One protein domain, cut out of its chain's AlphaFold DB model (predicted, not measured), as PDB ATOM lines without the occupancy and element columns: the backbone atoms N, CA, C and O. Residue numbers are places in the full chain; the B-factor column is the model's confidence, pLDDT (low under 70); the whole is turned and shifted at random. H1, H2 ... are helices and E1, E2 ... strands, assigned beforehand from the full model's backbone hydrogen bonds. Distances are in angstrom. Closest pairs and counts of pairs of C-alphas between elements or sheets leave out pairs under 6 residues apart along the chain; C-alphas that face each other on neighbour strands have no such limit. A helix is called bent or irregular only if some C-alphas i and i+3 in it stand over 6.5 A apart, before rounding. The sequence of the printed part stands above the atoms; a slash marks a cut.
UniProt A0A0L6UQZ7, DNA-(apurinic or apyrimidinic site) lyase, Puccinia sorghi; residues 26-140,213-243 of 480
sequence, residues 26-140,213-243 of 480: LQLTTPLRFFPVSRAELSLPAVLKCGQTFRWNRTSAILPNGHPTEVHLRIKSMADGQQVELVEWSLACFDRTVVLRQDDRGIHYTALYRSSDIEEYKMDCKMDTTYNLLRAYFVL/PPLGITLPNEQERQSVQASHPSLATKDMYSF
ATOM      1  N   LEU A  26      14.490  37.209  76.914       63.03
ATOM      2  CA  LEU A  26      15.300  35.999  76.753       63.03
ATOM      3  C   LEU A  26      16.201  35.823  77.983       63.03
ATOM      4  O   LEU A  26      17.148  36.582  78.195       63.03
ATOM      5  N   GLN A  27      15.876  34.836  78.809       83.31
ATOM      6  CA  GLN A  27      16.605  34.506  80.022       83.31
ATOM      7  C   GLN A  27      17.865  33.728  79.650       83.31
ATOM      8  O   GLN A  27      17.787  32.672  79.024       83.31
ATOM      9  N   LEU A  28      19.031  34.238  80.039       95.50
ATOM     10  CA  LEU A  28      20.302  33.556  79.811       95.50
ATOM     11  C   LEU A  28      20.566  32.619  80.988       95.50
ATOM     12  O   LEU A  28      20.461  33.035  82.140       95.50
ATOM     13  N   THR A  29      20.892  31.360  80.711       96.75
ATOM     14  CA  THR A  29      21.101  30.331  81.740       96.75
ATOM     15  C   THR A  29      22.437  29.645  81.512       96.75
ATOM     16  O   THR A  29      22.764  29.265  80.385       96.75
ATOM     17  N   THR A  30      23.244  29.517  82.562       97.94
ATOM     18  CA  THR A  30      24.514  28.783  82.480       97.94
ATOM     19  C   THR A  30      24.263  27.277  82.401       97.94
ATOM     20  O   THR A  30      23.239  26.806  82.904       97.94
ATOM     21  N   PRO A  31      25.196  26.485  81.847       95.88
ATOM     22  CA  PRO A  31      25.129  25.031  81.961       95.88
ATOM     23  C   PRO A  31      24.974  24.584  83.422       95.88
ATOM     24  O   PRO A  31      25.469  25.249  84.334       95.88
ATOM     25  N   LEU A  32      24.305  23.451  83.646       95.94
ATOM     26  CA  LEU A  32      24.260  22.827  84.968       95.94
ATOM     27  C   LEU A  32      25.669  22.365  85.355       95.94
ATOM     28  O   LEU A  32      26.321  21.644  84.601       95.94
ATOM     29  N   ARG A  33      26.128  22.775  86.536       97.62
ATOM     30  CA  ARG A  33      27.452  22.448  87.072       97.62
ATOM     31  C   ARG A  33      27.334  21.724  88.407       97.62
ATOM     32  O   ARG A  33      26.279  21.720  89.042       97.62
ATOM     33  N   PHE A  34      28.436  21.119  88.837       97.12
ATOM     34  CA  PHE A  34      28.514  20.345  90.070       97.12
ATOM     35  C   PHE A  34      29.853  20.572  90.773       97.12
ATOM     36  O   PHE A  34      30.891  20.625  90.115       97.12
ATOM     37  N   PHE A  35      29.840  20.650  92.104       97.62
ATOM     38  CA  PHE A  35      31.050  20.494  92.910       97.62
ATOM     39  C   PHE A  35      30.828  19.505  94.065       97.62
ATOM     40  O   PHE A  35      29.775  19.536  94.713       97.62
ATOM     41  N   PRO A  36      31.809  18.624  94.343       97.06
ATOM     42  CA  PRO A  36      31.700  17.647  95.415       97.06
ATOM     43  C   PRO A  36      31.867  18.313  96.783       97.06
ATOM     44  O   PRO A  36      32.781  19.108  96.992       97.06
ATOM     45  N   VAL A  37      30.999  17.964  97.730       96.62
ATOM     46  CA  VAL A  37      31.117  18.357  99.141       96.62
ATOM     47  C   VAL A  37      30.260  17.421  99.988       96.62
ATOM     48  O   VAL A  37      29.115  17.132  99.644       96.62
ATOM     49  N   SER A  38      30.806  16.918 101.095       95.44
ATOM     50  CA  SER A  38      30.044  16.049 101.993       95.44
ATOM     51  C   SER A  38      29.021  16.858 102.795       95.44
ATOM     52  O   SER A  38      29.216  18.047 103.057       95.44
ATOM     53  N   ARG A  39      27.950  16.207 103.264       93.06
ATOM     54  CA  ARG A  39      26.972  16.857 104.156       93.06
ATOM     55  C   ARG A  39      27.577  17.322 105.480       93.06
ATOM     56  O   ARG A  39      27.090  18.297 106.031       93.06
ATOM     57  N   ALA A  40      28.630  16.653 105.954       94.69
ATOM     58  CA  ALA A  40      29.362  17.058 107.150       94.69
ATOM     59  C   ALA A  40      30.174  18.342 106.937       94.69
ATOM     60  O   ALA A  40      30.380  19.105 107.876       94.69
ATOM     61  N   GLU A  41      30.597  18.604 105.698       97.06
ATOM     62  CA  GLU A  41      31.273  19.843 105.332       97.06
ATOM     63  C   GLU A  41      30.275  20.962 105.022       97.06
ATOM     64  O   GLU A  41      30.467  22.079 105.485       97.06
ATOM     65  N   LEU A  42      29.189  20.698 104.293       97.25
ATOM     66  CA  LEU A  42      28.143  21.685 104.017       97.25
ATOM     67  C   LEU A  42      26.777  21.010 103.955       97.25
ATOM     68  O   LEU A  42      26.565  20.106 103.155       97.25
ATOM     69  N   SER A  43      25.814  21.523 104.711       95.62
ATOM     70  CA  SER A  43      24.404  21.149 104.609       95.62
ATOM     71  C   SER A  43      23.586  22.391 104.255       95.62
ATOM     72  O   SER A  43      23.435  23.297 105.077       95.62
ATOM     73  N   LEU A  44      23.043  22.460 103.029       95.31
ATOM     74  CA  LEU A  44      22.209  23.595 102.606       95.31
ATOM     75  C   LEU A  44      21.015  23.805 103.551       95.31
ATOM     76  O   LEU A  44      20.788  24.946 103.951       95.31
ATOM     77  N   PRO A  45      20.269  22.763 103.980       91.56
ATOM     78  CA  PRO A  45      19.211  22.949 104.968       91.56
ATOM     79  C   PRO A  45      19.729  23.501 106.299       91.56
ATOM     80  O   PRO A  45      19.084  24.398 106.842       91.56
ATOM     81  N   ALA A  46      20.882  23.014 106.787       91.44
ATOM     82  CA  ALA A  46      21.488  23.488 108.031       91.44
ATOM     83  C   ALA A  46      21.806  24.991 107.952       91.44
ATOM     84  O   ALA A  46      21.399  25.778 108.804       91.44
ATOM     85  N   VAL A  47      22.478  25.410 106.880       93.31
ATOM     86  CA  VAL A  47      22.974  26.782 106.719       93.31
ATOM     87  C   VAL A  47      21.866  27.758 106.323       93.31
ATOM     88  O   VAL A  47      21.729  28.823 106.922       93.31
ATOM     89  N   LEU A  48      21.033  27.410 105.343       92.38
ATOM     90  CA  LEU A  48      20.110  28.363 104.717       92.38
ATOM     91  C   LEU A  48      18.808  28.569 105.511       92.38
ATOM     92  O   LEU A  48      18.095  29.542 105.266       92.38
ATOM     93  N   LYS A  49      18.501  27.703 106.491       86.12
ATOM     94  CA  LYS A  49      17.327  27.849 107.381       86.12
ATOM     95  C   LYS A  49      17.652  28.420 108.762       86.12
ATOM     96  O   LYS A  49      16.737  28.841 109.468       86.12
ATOM     97  N   CYS A  50      18.920  28.444 109.174       81.75
ATOM     98  CA  CYS A  50      19.281  28.750 110.561       81.75
ATOM     99  C   CYS A  50      19.175  30.241 110.942       81.75
ATOM    100  O   CYS A  50      19.333  30.599 112.107       81.75
ATOM    101  N   GLY A  51      18.860  31.129 109.994       79.62
ATOM    102  CA  GLY A  51      18.665  32.558 110.263       79.62
ATOM    103  C   GLY A  51      19.955  33.379 110.319       79.62
ATOM    104  O   GLY A  51      19.934  34.487 110.849       79.62
ATOM    105  N   GLN A  52      21.057  32.855 109.772       84.25
ATOM    106  CA  GLN A  52      22.247  33.648 109.436       84.25
ATOM    107  C   GLN A  52      22.026  34.516 108.190       84.25
ATOM    108  O   GLN A  52      22.562  35.614 108.079       84.25
ATOM    109  N   THR A  53      21.216  34.013 107.262       88.88
ATOM    110  CA  THR A  53      20.822  34.671 106.019       88.88
ATOM    111  C   THR A  53      19.305  34.606 105.864       88.88
ATOM    112  O   THR A  53      18.647  33.748 106.461       88.88
ATOM    113  N   PHE A  54      18.735  35.537 105.098       88.19
ATOM    114  CA  PHE A  54      17.285  35.760 105.053       88.19
ATOM    115  C   PHE A  54      16.682  35.773 103.642       88.19
ATOM    116  O   PHE A  54      15.464  35.913 103.515       88.19
ATOM    117  N   ARG A  55      17.514  35.656 102.598       92.50
ATOM    118  CA  ARG A  55      17.100  35.846 101.195       92.50
ATOM    119  C   ARG A  55      17.082  34.583 100.344       92.50
ATOM    120  O   ARG A  55      16.573  34.623  99.227       92.50
ATOM    121  N   TRP A  56      17.594  33.472 100.864       93.75
ATOM    122  CA  TRP A  56      17.473  32.189 100.184       93.75
ATOM    123  C   TRP A  56      16.015  31.742 100.161       93.75
ATOM    124  O   TRP A  56      15.365  31.626 101.202       93.75
ATOM    125  N   ASN A  57      15.502  31.481  98.965       91.75
ATOM    126  CA  ASN A  57      14.172  30.930  98.769       91.75
ATOM    127  C   ASN A  57      14.291  29.420  98.607       91.75
ATOM    128  O   ASN A  57      15.036  28.942  97.758       91.75
ATOM    129  N   ARG A  58      13.551  28.676  99.430       90.50
ATOM    130  CA  ARG A  58      13.412  27.229  99.284       90.50
ATOM    131  C   ARG A  58      12.222  26.940  98.386       90.50
ATOM    132  O   ARG A  58      11.092  27.255  98.758       90.50
ATOM    133  N   THR A  59      12.475  26.269  97.280       89.00
ATOM    134  CA  THR A  59      11.439  25.730  96.408       89.00
ATOM    135  C   THR A  59      11.386  24.223  96.591       89.00
ATOM    136  O   THR A  59      12.415  23.552  96.693       89.00
ATOM    137  N   SER A  60      10.171  23.692  96.694       84.94
ATOM    138  CA  SER A  60       9.933  22.255  96.754       84.94
ATOM    139  C   SER A  60       9.046  21.845  95.606       84.94
ATOM    140  O   SER A  60       8.032  22.486  95.320       84.94
ATOM    141  N   ALA A  61       9.472  20.792  94.933       79.06
ATOM    142  CA  ALA A  61       8.792  20.273  93.776       79.06
ATOM    143  C   ALA A  61       8.713  18.749  93.860       79.06
ATOM    144  O   ALA A  61       9.505  18.106  94.551       79.06
ATOM    145  N   ILE A  62       7.707  18.192  93.204       79.75
ATOM    146  CA  ILE A  62       7.397  16.771  93.197       79.75
ATOM    147  C   ILE A  62       7.750  16.243  91.814       79.75
ATOM    148  O   ILE A  62       7.344  16.820  90.806       79.75
ATOM    149  N   LEU A  63       8.499  15.144  91.786       75.56
ATOM    150  CA  LEU A  63       8.731  14.340  90.590       75.56
ATOM    151  C   LEU A  63       7.756  13.150  90.606       75.56
ATOM    152  O   LEU A  63       8.003  12.187  91.343       75.56
ATOM    153  N   PRO A  64       6.628  13.213  89.871       63.97
ATOM    154  CA  PRO A  64       5.689  12.102  89.781       63.97
ATOM    155  C   PRO A  64       6.312  10.947  88.978       63.97
ATOM    156  O   PRO A  64       6.757  11.142  87.850       63.97
ATOM    157  N   ASN A  65       6.322   9.742  89.562       60.38
ATOM    158  CA  ASN A  65       6.803   8.474  88.976       60.38
ATOM    159  C   ASN A  65       8.334   8.311  88.840       60.38
ATOM    160  O   ASN A  65       8.804   7.513  88.029       60.38
ATOM    161  N   GLY A  66       9.132   9.038  89.625       54.56
ATOM    162  CA  GLY A  66      10.592   8.995  89.523       54.56
ATOM    163  C   GLY A  66      11.248   7.885  90.350       54.56
ATOM    164  O   GLY A  66      11.425   8.038  91.558       54.56
ATOM    165  N   HIS A  67      11.743   6.833  89.695       53.84
ATOM    166  CA  HIS A  67      13.074   6.329  90.043       53.84
ATOM    167  C   HIS A  67      14.071   7.270  89.347       53.84
ATOM    168  O   HIS A  67      14.174   7.197  88.121       53.84
ATOM    169  N   PRO A  68      14.741   8.196  90.061       54.56
ATOM    170  CA  PRO A  68      15.661   9.134  89.425       54.56
ATOM    171  C   PRO A  68      16.745   8.329  88.716       54.56
ATOM    172  O   PRO A  68      17.456   7.554  89.355       54.56
ATOM    173  N   THR A  69      16.839   8.461  87.394       52.84
ATOM    174  CA  THR A  69      17.692   7.567  86.595       52.84
ATOM    175  C   THR A  69      19.177   7.824  86.877       52.84
ATOM    176  O   THR A  69      20.001   6.938  86.680       52.84
ATOM    177  N   GLU A  70      19.512   9.006  87.416       51.69
ATOM    178  CA  GLU A  70      20.896   9.424  87.690       51.69
ATOM    179  C   GLU A  70      21.091  10.273  88.963       51.69
ATOM    180  O   GLU A  70      22.224  10.593  89.338       51.69
ATOM    181  N   VAL A  71      20.019  10.660  89.662       53.53
ATOM    182  CA  VAL A  71      20.110  11.640  90.754       53.53
ATOM    183  C   VAL A  71      20.015  10.950  92.116       53.53
ATOM    184  O   VAL A  71      19.025  10.289  92.417       53.53
ATOM    185  N   HIS A  72      21.007  11.165  92.987       57.66
ATOM    186  CA  HIS A  72      20.970  10.741  94.396       57.66
ATOM    187  C   HIS A  72      20.012  11.648  95.202       57.66
ATOM    188  O   HIS A  72      20.382  12.248  96.209       57.66
ATOM    189  N   LEU A  73      18.781  11.842  94.720       59.75
ATOM    190  CA  LEU A  73      17.766  12.598  95.443       59.75
ATOM    191  C   LEU A  73      17.358  11.809  96.679       59.75
ATOM    192  O   LEU A  73      17.123  10.603  96.624       59.75
ATOM    193  N   ARG A  74      17.228  12.508  97.807       53.28
ATOM    194  CA  ARG A  74      16.696  11.905  99.025       53.28
ATOM    195  C   ARG A  74      15.209  11.625  98.799       53.28
ATOM    196  O   ARG A  74      14.391  12.542  98.811       53.28
ATOM    197  N   ILE A  75      14.862  10.362  98.572       54.44
ATOM    198  CA  ILE A  75      13.472   9.924  98.428       54.44
ATOM    199  C   ILE A  75      12.811  10.031  99.806       54.44
ATOM    200  O   ILE A  75      13.141   9.275 100.721       54.44
ATOM    201  N   LYS A  76      11.874  10.968  99.981       53.06
ATOM    202  CA  LYS A  76      10.928  10.885 101.096       53.06
ATOM    203  C   LYS A  76       9.826   9.923 100.684       53.06
ATOM    204  O   LYS A  76       8.976  10.276  99.877       53.06
ATOM    205  N   SER A  77       9.853   8.714 101.234       48.41
ATOM    206  CA  SER A  77       8.759   7.762 101.064       48.41
ATOM    207  C   SER A  77       7.497   8.332 101.719       48.41
ATOM    208  O   SER A  77       7.341   8.258 102.936       48.41
ATOM    209  N   MET A  78       6.614   8.931 100.923       52.72
ATOM    210  CA  MET A  78       5.246   9.244 101.340       52.72
ATOM    211  C   MET A  78       4.397   7.977 101.183       52.72
ATOM    212  O   MET A  78       4.656   7.168 100.293       52.72
ATOM    213  N   ALA A  79       3.420   7.788 102.071       48.94
ATOM    214  CA  ALA A  79       2.740   6.513 102.331       48.94
ATOM    215  C   ALA A  79       2.021   5.842 101.134       48.94
ATOM    216  O   ALA A  79       1.615   4.697 101.283       48.94
ATOM    217  N   ASP A  80       1.923   6.492  99.966       50.88
ATOM    218  CA  ASP A  80       1.139   6.026  98.807       50.88
ATOM    219  C   ASP A  80       1.912   5.925  97.468       50.88
ATOM    220  O   ASP A  80       1.308   5.787  96.407       50.88
ATOM    221  N   GLY A  81       3.251   5.914  97.484       52.53
ATOM    222  CA  GLY A  81       4.053   5.495  96.321       52.53
ATOM    223  C   GLY A  81       4.977   6.560  95.716       52.53
ATOM    224  O   GLY A  81       4.617   7.723  95.579       52.53
ATOM    225  N   GLN A  82       6.202   6.118  95.397       57.69
ATOM    226  CA  GLN A  82       7.233   6.672  94.489       57.69
ATOM    227  C   GLN A  82       7.182   8.170  94.104       57.69
ATOM    228  O   GLN A  82       7.315   8.520  92.932       57.69
ATOM    229  N   GLN A  83       7.048   9.081  95.069       61.16
ATOM    230  CA  GLN A  83       7.254  10.514  94.842       61.16
ATOM    231  C   GLN A  83       8.554  10.974  95.495       61.16
ATOM    232  O   GLN A  83       8.836  10.659  96.653       61.16
ATOM    233  N   VAL A  84       9.350  11.735  94.746       70.12
ATOM    234  CA  VAL A  84      10.620  12.293  95.222       70.12
ATOM    235  C   VAL A  84      10.454  13.792  95.447       70.12
ATOM    236  O   VAL A  84      10.039  14.515  94.539       70.12
ATOM    237  N   GLU A  85      10.783  14.262  96.656       78.94
ATOM    238  CA  GLU A  85      10.836  15.696  96.959       78.94
ATOM    239  C   GLU A  85      12.143  16.275  96.405       78.94
ATOM    240  O   GLU A  85      13.237  15.997  96.900       78.94
ATOM    241  N   LEU A  86      12.015  17.123  95.391       84.00
ATOM    242  CA  LEU A  86      13.093  17.943  94.874       84.00
ATOM    243  C   LEU A  86      13.146  19.252  95.660       84.00
ATOM    244  O   LEU A  86      12.157  19.983  95.729       84.00
ATOM    245  N   VAL A  87      14.300  19.557  96.251       88.88
ATOM    246  CA  VAL A  87      14.509  20.803  96.995       88.88
ATOM    247  C   VAL A  87      15.573  21.635  96.303       88.88
ATOM    248  O   VAL A  87      16.736  21.236  96.242       88.88
ATOM    249  N   GLU A  88      15.167  22.814  95.850       92.69
ATOM    250  CA  GLU A  88      16.039  23.812  95.241       92.69
ATOM    251  C   GLU A  88      16.099  25.060  96.125       92.69
ATOM    252  O   GLU A  88      15.130  25.429  96.795       92.69
ATOM    253  N   TRP A  89      17.259  25.705  96.139       95.31
ATOM    254  CA  TRP A  89      17.513  26.934  96.877       95.31
ATOM    255  C   TRP A  89      17.923  28.017  95.903       95.31
ATOM    256  O   TRP A  89      18.900  27.833  95.184       95.31
ATOM    257  N   SER A  90      17.217  29.144  95.889       96.12
ATOM    258  CA  SER A  90      17.541  30.252  94.996       96.12
ATOM    259  C   SER A  90      17.884  31.539  95.739       96.12
ATOM    260  O   SER A  90      17.265  31.883  96.750       96.12
ATOM    261  N   LEU A  91      18.868  32.268  95.216       96.62
ATOM    262  CA  LEU A  91      19.313  33.566  95.719       96.62
ATOM    263  C   LEU A  91      19.432  34.553  94.558       96.62
ATOM    264  O   LEU A  91      20.132  34.290  93.586       96.62
ATOM    265  N   ALA A  92      18.773  35.704  94.679       96.44
ATOM    266  CA  ALA A  92      18.930  36.815  93.744       96.44
ATOM    267  C   ALA A  92      20.114  37.690  94.164       96.44
ATOM    268  O   ALA A  92      20.014  38.463  95.122       96.44
ATOM    269  N   CYS A  93      21.225  37.574  93.454       95.31
ATOM    270  CA  CYS A  93      22.365  38.473  93.560       95.31
ATOM    271  C   CYS A  93      22.102  39.760  92.761       95.31
ATOM    272  O   CYS A  93      20.996  39.989  92.268       95.31
ATOM    273  N   PHE A  94      23.101  40.638  92.681       90.88
ATOM    274  CA  PHE A  94      22.990  41.893  91.936       90.88
ATOM    275  C   PHE A  94      22.818  41.679  90.422       90.88
ATOM    276  O   PHE A  94      22.028  42.377  89.791       90.88
ATOM    277  N   ASP A  95      23.526  40.700  89.864       94.31
ATOM    278  CA  ASP A  95      23.647  40.433  88.427       94.31
ATOM    279  C   ASP A  95      22.962  39.130  87.978       94.31
ATOM    280  O   ASP A  95      22.592  38.981  86.817       94.31
ATOM    281  N   ARG A  96      22.764  38.178  88.896       97.25
ATOM    282  CA  ARG A  96      22.239  36.843  88.588       97.25
ATOM    283  C   ARG A  96      21.312  36.296  89.664       97.25
ATOM    284  O   ARG A  96      21.420  36.645  90.838       97.25
ATOM    285  N   THR A  97      20.461  35.355  89.285       97.88
ATOM    286  CA  THR A  97      19.815  34.434  90.224       97.88
ATOM    287  C   THR A  97      20.602  33.132  90.256       97.88
ATOM    288  O   THR A  97      20.704  32.460  89.236       97.88
ATOM    289  N   VAL A  98      21.130  32.751  91.418       98.25
ATOM    290  CA  VAL A  98      21.795  31.456  91.627       98.25
ATOM    291  C   VAL A  98      20.774  30.435  92.110       98.25
ATOM    292  O   VAL A  98      19.952  30.759  92.967       98.25
ATOM    293  N   VAL A  99      20.842  29.205  91.598       97.75
ATOM    294  CA  VAL A  99      19.996  28.082  92.021       97.75
ATOM    295  C   VAL A  99      20.872  26.905  92.413       97.75
ATOM    296  O   VAL A  99      21.762  26.527  91.656       97.75
ATOM    297  N   LEU A 100      20.610  26.328  93.583       97.69
ATOM    298  CA  LEU A 100      21.352  25.210  94.152       97.69
ATOM    299  C   LEU A 100      20.434  24.028  94.440       97.69
ATOM    300  O   LEU A 100      19.324  24.197  94.947       97.69
ATOM    301  N   ARG A 101      20.963  22.824  94.259       94.19
ATOM    302  CA  ARG A 101      20.402  21.578  94.775       94.19
ATOM    303  C   ARG A 101      21.511  20.754  95.406       94.19
ATOM    304  O   ARG A 101      22.601  20.660  94.855       94.19
ATOM    305  N   GLN A 102      21.224  20.130  96.542       93.25
ATOM    306  CA  GLN A 102      22.174  19.256  97.225       93.25
ATOM    307  C   GLN A 102      21.712  17.802  97.206       93.25
ATOM    308  O   GLN A 102      20.581  17.507  97.597       93.25
ATOM    309  N   ASP A 103      22.620  16.904  96.842       88.38
ATOM    310  CA  ASP A 103      22.504  15.464  97.066       88.38
ATOM    311  C   ASP A 103      23.631  14.960  97.986       88.38
ATOM    312  O   ASP A 103      24.292  15.749  98.662       88.38
ATOM    313  N   ASP A 104      23.812  13.643  98.077       85.56
ATOM    314  CA  ASP A 104      24.823  13.042  98.953       85.56
ATOM    315  C   ASP A 104      26.253  13.139  98.394       85.56
ATOM    316  O   ASP A 104      27.214  12.900  99.125       85.56
ATOM    317  N   ARG A 105      26.411  13.521  97.118       89.31
ATOM    318  CA  ARG A 105      27.715  13.705  96.464       89.31
ATOM    319  C   ARG A 105      28.191  15.154  96.532       89.31
ATOM    320  O   ARG A 105      29.399  15.392  96.545       89.31
ATOM    321  N   GLY A 106      27.273  16.118  96.530       94.00
ATOM    322  CA  GLY A 106      27.629  17.530  96.593       94.00
ATOM    323  C   GLY A 106      26.518  18.473  96.159       94.00
ATOM    324  O   GLY A 106      25.332  18.225  96.392       94.00
ATOM    325  N   ILE A 107      26.923  19.589  95.551       96.94
ATOM    326  CA  ILE A 107      26.029  20.669  95.135       96.94
ATOM    327  C   ILE A 107      25.980  20.742  93.615       96.94
ATOM    328  O   ILE A 107      27.003  20.921  92.955       96.94
ATOM    329  N   HIS A 108      24.769  20.663  93.079       96.44
ATOM    330  CA  HIS A 108      24.435  21.018  91.704       96.44
ATOM    331  C   HIS A 108      23.989  22.470  91.671       96.44
ATOM    332  O   HIS A 108      23.238  22.901  92.551       96.44
ATOM    333  N   TYR A 109      24.432  23.227  90.675       98.25
ATOM    334  CA  TYR A 109      24.119  24.644  90.597       98.25
ATOM    335  C   TYR A 109      24.082  25.175  89.167       98.25
ATOM    336  O   TYR A 109      24.715  24.644  88.257       98.25
ATOM    337  N   THR A 110      23.325  26.252  88.996       97.94
ATOM    338  CA  THR A 110      23.279  27.062  87.778       97.94
ATOM    339  C   THR A 110      22.946  28.511  88.141       97.94
ATOM    340  O   THR A 110      22.504  28.794  89.261       97.94
ATOM    341  N   ALA A 111      23.166  29.433  87.210       98.38
ATOM    342  CA  ALA A 111      22.843  30.840  87.329       98.38
ATOM    343  C   ALA A 111      22.027  31.331  86.128       98.38
ATOM    344  O   ALA A 111      22.222  30.900  84.988       98.38
ATOM    345  N   LEU A 112      21.112  32.256  86.409       98.00
ATOM    346  CA  LEU A 112      20.214  32.865  85.440       98.00
ATOM    347  C   LEU A 112      20.444  34.376  85.414       98.00
ATOM    348  O   LEU A 112      20.472  35.014  86.467       98.00
ATOM    349  N   TYR A 113      20.547  34.942  84.216       97.69
ATOM    350  CA  TYR A 113      20.863  36.350  83.971       97.69
ATOM    351  C   TYR A 113      19.774  37.011  83.138       97.69
ATOM    352  O   TYR A 113      19.060  36.355  82.365       97.69
ATOM    353  N   ARG A 114      19.640  38.329  83.296       95.25
ATOM    354  CA  ARG A 114      18.810  39.125  82.391       95.25
ATOM    355  C   ARG A 114      19.540  39.245  81.060       95.25
ATOM    356  O   ARG A 114      20.765  39.188  81.009       95.25
ATOM    357  N   SER A 115      18.802  39.495  79.983       93.44
ATOM    358  CA  SER A 115      19.415  39.723  78.668       93.44
ATOM    359  C   SER A 115      20.374  40.927  78.667       93.44
ATOM    360  O   SER A 115      21.280  40.976  77.843       93.44
ATOM    361  N   SER A 116      20.187  41.882  79.588       93.38
ATOM    362  CA  SER A 116      21.072  43.039  79.779       93.38
ATOM    363  C   SER A 116      22.430  42.693  80.391       93.38
ATOM    364  O   SER A 116      23.367  43.455  80.195       93.38
ATOM    365  N   ASP A 117      22.545  41.567  81.101       95.00
ATOM    366  CA  ASP A 117      23.759  41.147  81.821       95.00
ATOM    367  C   ASP A 117      24.522  40.068  81.015       95.00
ATOM    368  O   ASP A 117      24.991  39.053  81.539       95.00
ATOM    369  N   ILE A 118      24.559  40.223  79.685       96.25
ATOM    370  CA  ILE A 118      25.118  39.221  78.764       96.25
ATOM    371  C   ILE A 118      26.633  39.046  78.926       96.25
ATOM    372  O   ILE A 118      27.151  37.948  78.717       96.25
ATOM    373  N   GLU A 119      27.350  40.101  79.305       97.19
ATOM    374  CA  GLU A 119      28.799  40.038  79.498       97.19
ATOM    375  C   GLU A 119      29.148  39.317  80.805       97.19
ATOM    376  O   GLU A 119      30.037  38.464  80.814       97.19
ATOM    377  N   GLU A 120      28.386  39.549  81.877       97.50
ATOM    378  CA  GLU A 120      28.466  38.789  83.126       97.50
ATOM    379  C   GLU A 120      28.153  37.308  82.887       97.50
ATOM    380  O   GLU A 120      28.894  36.439  83.352       97.50
ATOM    381  N   TYR A 121      27.114  37.012  82.099       98.12
ATOM    382  CA  TYR A 121      26.778  35.650  81.686       98.12
ATOM    383  C   TYR A 121      27.925  34.971  80.924       98.12
ATOM    384  O   TYR A 121      28.328  33.858  81.269       98.12
ATOM    385  N   LYS A 122      28.486  35.628  79.899       98.12
ATOM    386  CA  LYS A 122      29.616  35.094  79.117       98.12
ATOM    387  C   LYS A 122      30.839  34.854  79.998       98.12
ATOM    388  O   LYS A 122      31.488  33.813  79.877       98.12
ATOM    389  N   MET A 123      31.138  35.796  80.892       98.25
ATOM    390  CA  MET A 123      32.232  35.664  81.850       98.25
ATOM    391  C   MET A 123      32.006  34.465  82.770       98.25
ATOM    392  O   MET A 123      32.930  33.689  83.001       98.25
ATOM    393  N   ASP A 124      30.780  34.257  83.247       98.56
ATOM    394  CA  ASP A 124      30.455  33.109  84.082       98.56
ATOM    395  C   ASP A 124      30.546  31.782  83.329       98.56
ATOM    396  O   ASP A 124      31.069  30.803  83.857       98.56
ATOM    397  N   CYS A 125      30.101  31.741  82.074       98.12
ATOM    398  CA  CYS A 125      30.279  30.586  81.198       98.12
ATOM    399  C   CYS A 125      31.759  30.210  81.035       98.12
ATOM    400  O   CYS A 125      32.079  29.023  81.054       98.12
ATOM    401  N   LYS A 126      32.649  31.206  80.934       98.12
ATOM    402  CA  LYS A 126      34.090  31.011  80.728       98.12
ATOM    403  C   LYS A 126      34.868  30.700  82.012       98.12
ATOM    404  O   LYS A 126      35.753  29.854  81.988       98.12
ATOM    405  N   MET A 127      34.580  31.413  83.099       98.00
ATOM    406  CA  MET A 127      35.425  31.460  84.305       98.00
ATOM    407  C   MET A 127      34.760  30.881  85.555       98.00
ATOM    408  O   MET A 127      35.371  30.893  86.622       98.00
ATOM    409  N   ASP A 128      33.511  30.429  85.449       98.25
ATOM    410  CA  ASP A 128      32.731  29.897  86.569       98.25
ATOM    411  C   ASP A 128      32.702  30.834  87.789       98.25
ATOM    412  O   ASP A 128      32.952  30.479  88.943       98.25
ATOM    413  N   THR A 129      32.416  32.104  87.512       98.56
ATOM    414  CA  THR A 129      32.263  33.142  88.537       98.56
ATOM    415  C   THR A 129      31.188  32.794  89.573       98.56
ATOM    416  O   THR A 129      31.315  33.197  90.727       98.56
ATOM    417  N   THR A 130      30.176  31.998  89.207       98.62
ATOM    418  CA  THR A 130      29.176  31.480  90.147       98.62
ATOM    419  C   THR A 130      29.797  30.498  91.141       98.62
ATOM    420  O   THR A 130      29.525  30.621  92.336       98.62
ATOM    421  N   TYR A 131      30.678  29.580  90.724       98.62
ATOM    422  CA  TYR A 131      31.417  28.754  91.682       98.62
ATOM    423  C   TYR A 131      32.282  29.596  92.618       98.62
ATOM    424  O   TYR A 131      32.252  29.377  93.825       98.62
ATOM    425  N   ASN A 132      33.006  30.591  92.096       98.31
ATOM    426  CA  ASN A 132      33.839  31.469  92.926       98.31
ATOM    427  C   ASN A 132      33.007  32.226  93.974       98.31
ATOM    428  O   ASN A 132      33.404  32.305  95.138       98.31
ATOM    429  N   LEU A 133      31.821  32.709  93.585       97.94
ATOM    430  CA  LEU A 133      30.851  33.303  94.502       97.94
ATOM    431  C   LEU A 133      30.431  32.305  95.593       97.94
ATOM    432  O   LEU A 133      30.477  32.642  96.772       97.94
ATOM    433  N   LEU A 134      30.050  31.077  95.228       98.50
ATOM    434  CA  LEU A 134      29.597  30.052  96.178       98.50
ATOM    435  C   LEU A 134      30.718  29.570  97.107       98.50
ATOM    436  O   LEU A 134      30.497  29.417  98.309       98.50
ATOM    437  N   ARG A 135      31.925  29.381  96.568       98.25
ATOM    438  CA  ARG A 135      33.140  29.025  97.309       98.25
ATOM    439  C   ARG A 135      33.459  30.072  98.367       98.25
ATOM    440  O   ARG A 135      33.731  29.699  99.507       98.25
ATOM    441  N   ALA A 136      33.358  31.357  98.025       97.12
ATOM    442  CA  ALA A 136      33.537  32.456  98.969       97.12
ATOM    443  C   ALA A 136      32.377  32.560  99.976       97.12
ATOM    444  O   ALA A 136      32.623  32.686 101.174       97.12
ATOM    445  N   TYR A 137      31.126  32.460  99.515       97.62
ATOM    446  CA  TYR A 137      29.923  32.609 100.342       97.62
ATOM    447  C   TYR A 137      29.811  31.529 101.423       97.62
ATOM    448  O   TYR A 137      29.536  31.832 102.583       97.62
ATOM    449  N   PHE A 138      30.053  30.266 101.062       97.69
ATOM    450  CA  PHE A 138      30.080  29.143 102.004       97.69
ATOM    451  C   PHE A 138      31.465  28.905 102.614       97.69
ATOM    452  O   PHE A 138      31.612  28.008 103.438       97.69
ATOM    453  N   VAL A 139      32.477  29.692 102.230       96.94
ATOM    454  CA  VAL A 139      33.847  29.613 102.761       96.94
ATOM    455  C   VAL A 139      34.395  28.177 102.653       96.94
ATOM    456  O   VAL A 139      34.837  27.572 103.629       96.94
ATOM    457  N   LEU A 140      34.303  27.588 101.456       97.50
ATOM    458  CA  LEU A 140      34.561  26.156 101.220       97.50
ATOM    459  C   LEU A 140      36.035  25.747 101.359       97.50
ATOM    460  O   LEU A 140      36.330  24.560 101.438       97.50
ATOM    461  N   PRO A 213      13.782  31.317  88.513       91.38
ATOM    462  CA  PRO A 213      14.203  29.985  88.120       91.38
ATOM    463  C   PRO A 213      12.985  29.111  87.782       91.38
ATOM    464  O   PRO A 213      12.059  29.027  88.596       91.38
ATOM    465  N   PRO A 214      12.966  28.452  86.609       89.69
ATOM    466  CA  PRO A 214      12.041  27.361  86.331       89.69
ATOM    467  C   PRO A 214      12.180  26.242  87.370       89.69
ATOM    468  O   PRO A 214      13.275  25.991  87.880       89.69
ATOM    469  N   LEU A 215      11.079  25.552  87.669       87.38
ATOM    470  CA  LEU A 215      11.105  24.410  88.581       87.38
ATOM    471  C   LEU A 215      11.972  23.287  88.021       87.38
ATOM    472  O   LEU A 215      11.860  22.933  86.849       87.38
ATOM    473  N   GLY A 216      12.817  22.711  88.872       88.19
ATOM    474  CA  GLY A 216      13.646  21.580  88.488       88.19
ATOM    475  C   GLY A 216      14.793  21.936  87.559       88.19
ATOM    476  O   GLY A 216      15.420  21.032  87.020       88.19
ATOM    477  N   ILE A 217      15.118  23.219  87.376       90.38
ATOM    478  CA  ILE A 217      16.233  23.658  86.525       90.38
ATOM    479  C   ILE A 217      17.572  22.980  86.878       90.38
ATOM    480  O   ILE A 217      18.452  22.869  86.027       90.38
ATOM    481  N   THR A 218      17.729  22.480  88.108       91.56
ATOM    482  CA  THR A 218      18.920  21.738  88.555       91.56
ATOM    483  C   THR A 218      18.890  20.228  88.268       91.56
ATOM    484  O   THR A 218      19.787  19.494  88.711       91.56
ATOM    485  N   LEU A 219      17.864  19.731  87.577       88.19
ATOM    486  CA  LEU A 219      17.817  18.364  87.063       88.19
ATOM    487  C   LEU A 219      18.570  18.287  85.732       88.19
ATOM    488  O   LEU A 219      18.414  19.182  84.898       88.19
ATOM    489  N   PRO A 220      19.368  17.233  85.501       82.50
ATOM    490  CA  PRO A 220      20.138  17.096  84.268       82.50
ATOM    491  C   PRO A 220      19.240  16.805  83.056       82.50
ATOM    492  O   PRO A 220      19.457  17.366  81.980       82.50
ATOM    493  N   ASN A 221      18.196  15.991  83.238       81.75
ATOM    494  CA  ASN A 221      17.338  15.500  82.167       81.75
ATOM    495  C   ASN A 221      16.163  16.451  81.878       81.75
ATOM    496  O   ASN A 221      15.441  16.868  82.780       81.75
ATOM    497  N   GLU A 222      15.944  16.778  80.605       81.06
ATOM    498  CA  GLU A 222      14.879  17.693  80.183       81.06
ATOM    499  C   GLU A 222      13.462  17.136  80.371       81.06
ATOM    500  O   GLU A 222      12.571  17.875  80.786       81.06
ATOM    501  N   GLN A 223      13.253  15.843  80.125       79.25
ATOM    502  CA  GLN A 223      11.960  15.189  80.346       79.25
ATOM    503  C   GLN A 223      11.595  15.198  81.832       79.25
ATOM    504  O   GLN A 223      10.443  15.450  82.182       79.25
ATOM    505  N   GLU A 224      12.579  14.994  82.717       78.00
ATOM    506  CA  GLU A 224      12.371  15.139  84.159       78.00
ATOM    507  C   GLU A 224      12.017  16.586  84.520       78.00
ATOM    508  O   GLU A 224      11.067  16.804  85.262       78.00
ATOM    509  N   ARG A 225      12.698  17.594  83.950       83.38
ATOM    510  CA  ARG A 225      12.348  19.014  84.174       83.38
ATOM    511  C   ARG A 225      10.899  19.324  83.804       83.38
ATOM    512  O   ARG A 225      10.229  20.048  84.532       83.38
ATOM    513  N   GLN A 226      10.416  18.767  82.698       81.94
ATOM    514  CA  GLN A 226       9.045  18.966  82.223       81.94
ATOM    515  C   GLN A 226       7.997  18.240  83.080       81.94
ATOM    516  O   GLN A 226       6.835  18.644  83.085       81.94
ATOM    517  N   SER A 227       8.381  17.189  83.815       79.69
ATOM    518  CA  SER A 227       7.468  16.444  84.690       79.69
ATOM    519  C   SER A 227       7.376  17.012  86.108       79.69
ATOM    520  O   SER A 227       6.450  16.657  86.841       79.69
ATOM    521  N   VAL A 228       8.297  17.904  86.500       81.56
ATOM    522  CA  VAL A 228       8.304  18.524  87.829       81.56
ATOM    523  C   VAL A 228       7.037  19.345  88.060       81.56
ATOM    524  O   VAL A 228       6.707  20.263  87.312       81.56
ATOM    525  N   GLN A 229       6.366  19.071  89.179       79.00
ATOM    526  CA  GLN A 229       5.199  19.823  89.631       79.00
ATOM    527  C   GLN A 229       5.516  20.580  90.920       79.00
ATOM    528  O   GLN A 229       6.194  20.068  91.810       79.00
ATOM    529  N   ALA A 230       5.019  21.811  91.051       76.69
ATOM    530  CA  ALA A 230       5.169  22.565  92.293       76.69
ATOM    531  C   ALA A 230       4.485  21.816  93.444       76.69
ATOM    532  O   ALA A 230       3.326  21.427  93.318       76.69
ATOM    533  N   SER A 231       5.142  21.689  94.603       72.62
ATOM    534  CA  SER A 231       4.482  21.109  95.781       72.62
ATOM    535  C   SER A 231       3.375  22.016  96.337       72.62
ATOM    536  O   SER A 231       2.554  21.581  97.138       72.62
ATOM    537  N   HIS A 232       3.376  23.297  95.951       69.69
ATOM    538  CA  HIS A 232       2.330  24.263  96.265       69.69
ATOM    539  C   HIS A 232       2.233  25.323  95.146       69.69
ATOM    540  O   HIS A 232       3.276  25.843  94.737       69.69
ATOM    541  N   PRO A 233       1.027  25.720  94.686       62.47
ATOM    542  CA  PRO A 233       0.859  26.637  93.547       62.47
ATOM    543  C   PRO A 233       1.563  27.994  93.706       62.47
ATOM    544  O   PRO A 233       2.077  28.553  92.743       62.47
ATOM    545  N   SER A 234       1.630  28.519  94.934       65.19
ATOM    546  CA  SER A 234       2.259  29.816  95.231       65.19
ATOM    547  C   SER A 234       3.792  29.798  95.282       65.19
ATOM    548  O   SER A 234       4.404  30.862  95.354       65.19
ATOM    549  N   LEU A 235       4.432  28.621  95.274       60.97
ATOM    550  CA  LEU A 235       5.898  28.516  95.326       60.97
ATOM    551  C   LEU A 235       6.545  28.750  93.955       60.97
ATOM    552  O   LEU A 235       7.681  29.211  93.896       60.97
ATOM    553  N   ALA A 236       5.824  28.482  92.863       58.69
ATOM    554  CA  ALA A 236       6.337  28.613  91.499       58.69
ATOM    555  C   ALA A 236       6.308  30.058  90.958       58.69
ATOM    556  O   ALA A 236       6.926  30.349  89.936       58.69
ATOM    557  N   THR A 237       5.594  30.969  91.624       65.81
ATOM    558  CA  THR A 237       5.284  32.314  91.100       65.81
ATOM    559  C   THR A 237       5.965  33.450  91.857       65.81
ATOM    560  O   THR A 237       5.746  34.615  91.536       65.81
ATOM    561  N   LYS A 238       6.797  33.149  92.862       80.81
ATOM    562  CA  LYS A 238       7.436  34.193  93.667       80.81
ATOM    563  C   LYS A 238       8.516  34.913  92.858       80.81
ATOM    564  O   LYS A 238       9.489  34.302  92.420       80.81
ATOM    565  N   ASP A 239       8.352  36.221  92.700       90.88
ATOM    566  CA  ASP A 239       9.365  37.072  92.085       90.88
ATOM    567  C   ASP A 239      10.638  37.148  92.926       90.88
ATOM    568  O   ASP A 239      10.625  37.062  94.160       90.88
ATOM    569  N   MET A 240      11.751  37.328  92.225       92.75
ATOM    570  CA  MET A 240      13.079  37.405  92.807       92.75
ATOM    571  C   MET A 240      13.633  38.807  92.610       92.75
ATOM    572  O   MET A 240      13.567  39.346  91.512       92.75
ATOM    573  N   TYR A 241      14.182  39.391  93.672       96.31
ATOM    574  CA  TYR A 241      14.709  40.750  93.640       96.31
ATOM    575  C   TYR A 241      16.122  40.794  94.204       96.31
ATOM    576  O   TYR A 241      16.398  40.175  95.241       96.31
ATOM    577  N   SER A 242      17.004  41.535  93.537       97.06
ATOM    578  CA  SER A 242      18.356  41.789  94.029       97.06
ATOM    579  C   SER A 242      18.316  42.545  95.360       97.06
ATOM    580  O   SER A 242      17.315  43.174  95.719       97.06
ATOM    581  N   PHE A 243      19.425  42.529  96.098       97.88
ATOM    582  CA  PHE A 243      19.588  43.491  97.183       97.88
ATOM    583  C   PHE A 243      19.755  44.904  96.583       97.88
ATOM    584  O   PHE A 243      20.446  45.044  95.568       97.88
TER     585      PHE A 243
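This is residues 26 to 140 and 213 to 243 of the 480 residues of the protein "DNA-(apurinic or apyrimidinic site) lyase" of Puccinia sorghi (UniProt A0A0L6UQZ7). One strongly twisted antiparallel sheet of five strands is the wall of this domain, with the short helices H1 and H3 over one face and H2 near the end of E5. The long hairpin of E2 and E3 reaches the other way, its loop of residues 65 to 82 lying 13 to 27 A from the mean of the C-alphas, and H4 grazes the sheet near E2. The printed part has 146 residues with four named helices and five named strands, in the order E1 H1 E2 E3 E4 E5 H2 H3 H4; the sheet's order is E1 E5 E4 E3 E2. The class is mixed, helices and strands, with under half of the residues, 71 of 146, in named elements. The whole is compact, with a radius of gyration of the C-alphas of 15.2 A and spans of 47 by 36 by 28 A.

E1, residues 33 to 36, is an edge strand, antiparallel to E5, residues 106 to 113, with N 33 and O 109 at 2.9 A. H1, residues 44 to 49, has a height over the sheet of 9.4 A and lies over E3, residues 83 to 92; it runs slantwise to the strands, only just, at 59 degrees to E3 on the local plane. E2, residues 57 to 64, is the other edge strand and forms a hairpin with E3, with N 59 and O 88 at 2.8 A. E4, residues 96 to 102, pairs with E3 through N 98 and O 91, 2.8 A, and with E5 through N 97 and O 112, 2.8 A. E2, E3, E4 and E5 form a meander, each strand the antiparallel neighbour of the one before. H2, residues 115 to 127, is on the sheet; its closest C-alpha to E5 is that of Tyr 121, 6.4 A from that of Tyr 113. H3, residues 129 to 137, lies over E5 at a height over the sheet of 9.4 A, on the same face as H1; the closest C-alphas of H3 and E5 are those of Thr 130 and Ala 111, 7.0 A apart. With H1, H2 and H3 on one face of the sheet, the arrangement has two layers, a sheet and its helices. H2 and H3 are close but not clearly touching, about perpendicular at 78 degrees, with the C-alphas of Asp 124 and Thr 130 closest at 6.4 A. H4, residues 222 to 227, only grazes the sheet; the C-alphas of Leu 63 in E2 and Ser 227 are closest, 6.4 A apart. In H1, H3 and H4 every O i to N i+4 pair is within hydrogen-bond range; in H2, 7 of 9 are.

E1 begins at C-alpha 33, (27.452, 22.448, 87.072). E3 is 28.8 A long, E5 23.6 A, E2 22.5 A and E4 19.6 A. H2 is 18.9 A long and irregular, with C-alphas 116 and 119 at 8.3 A; H3 is 12.0 A long. H4 ends at C-alpha 227, (7.468, 16.444, 84.690).

The two C-alphas farthest apart, those of Ala 79 and Glu 119, are 48.2 A apart. Residues 141 to 212 are not printed, and C-alphas 140 and 213 are 24.5 A apart across the cut. The link from E2 to E3, 18 residues, is long. Mean pLDDT of the printed part is 85.5; residue 26, residues 64 to 83 and residues 232 to 237 are under 70.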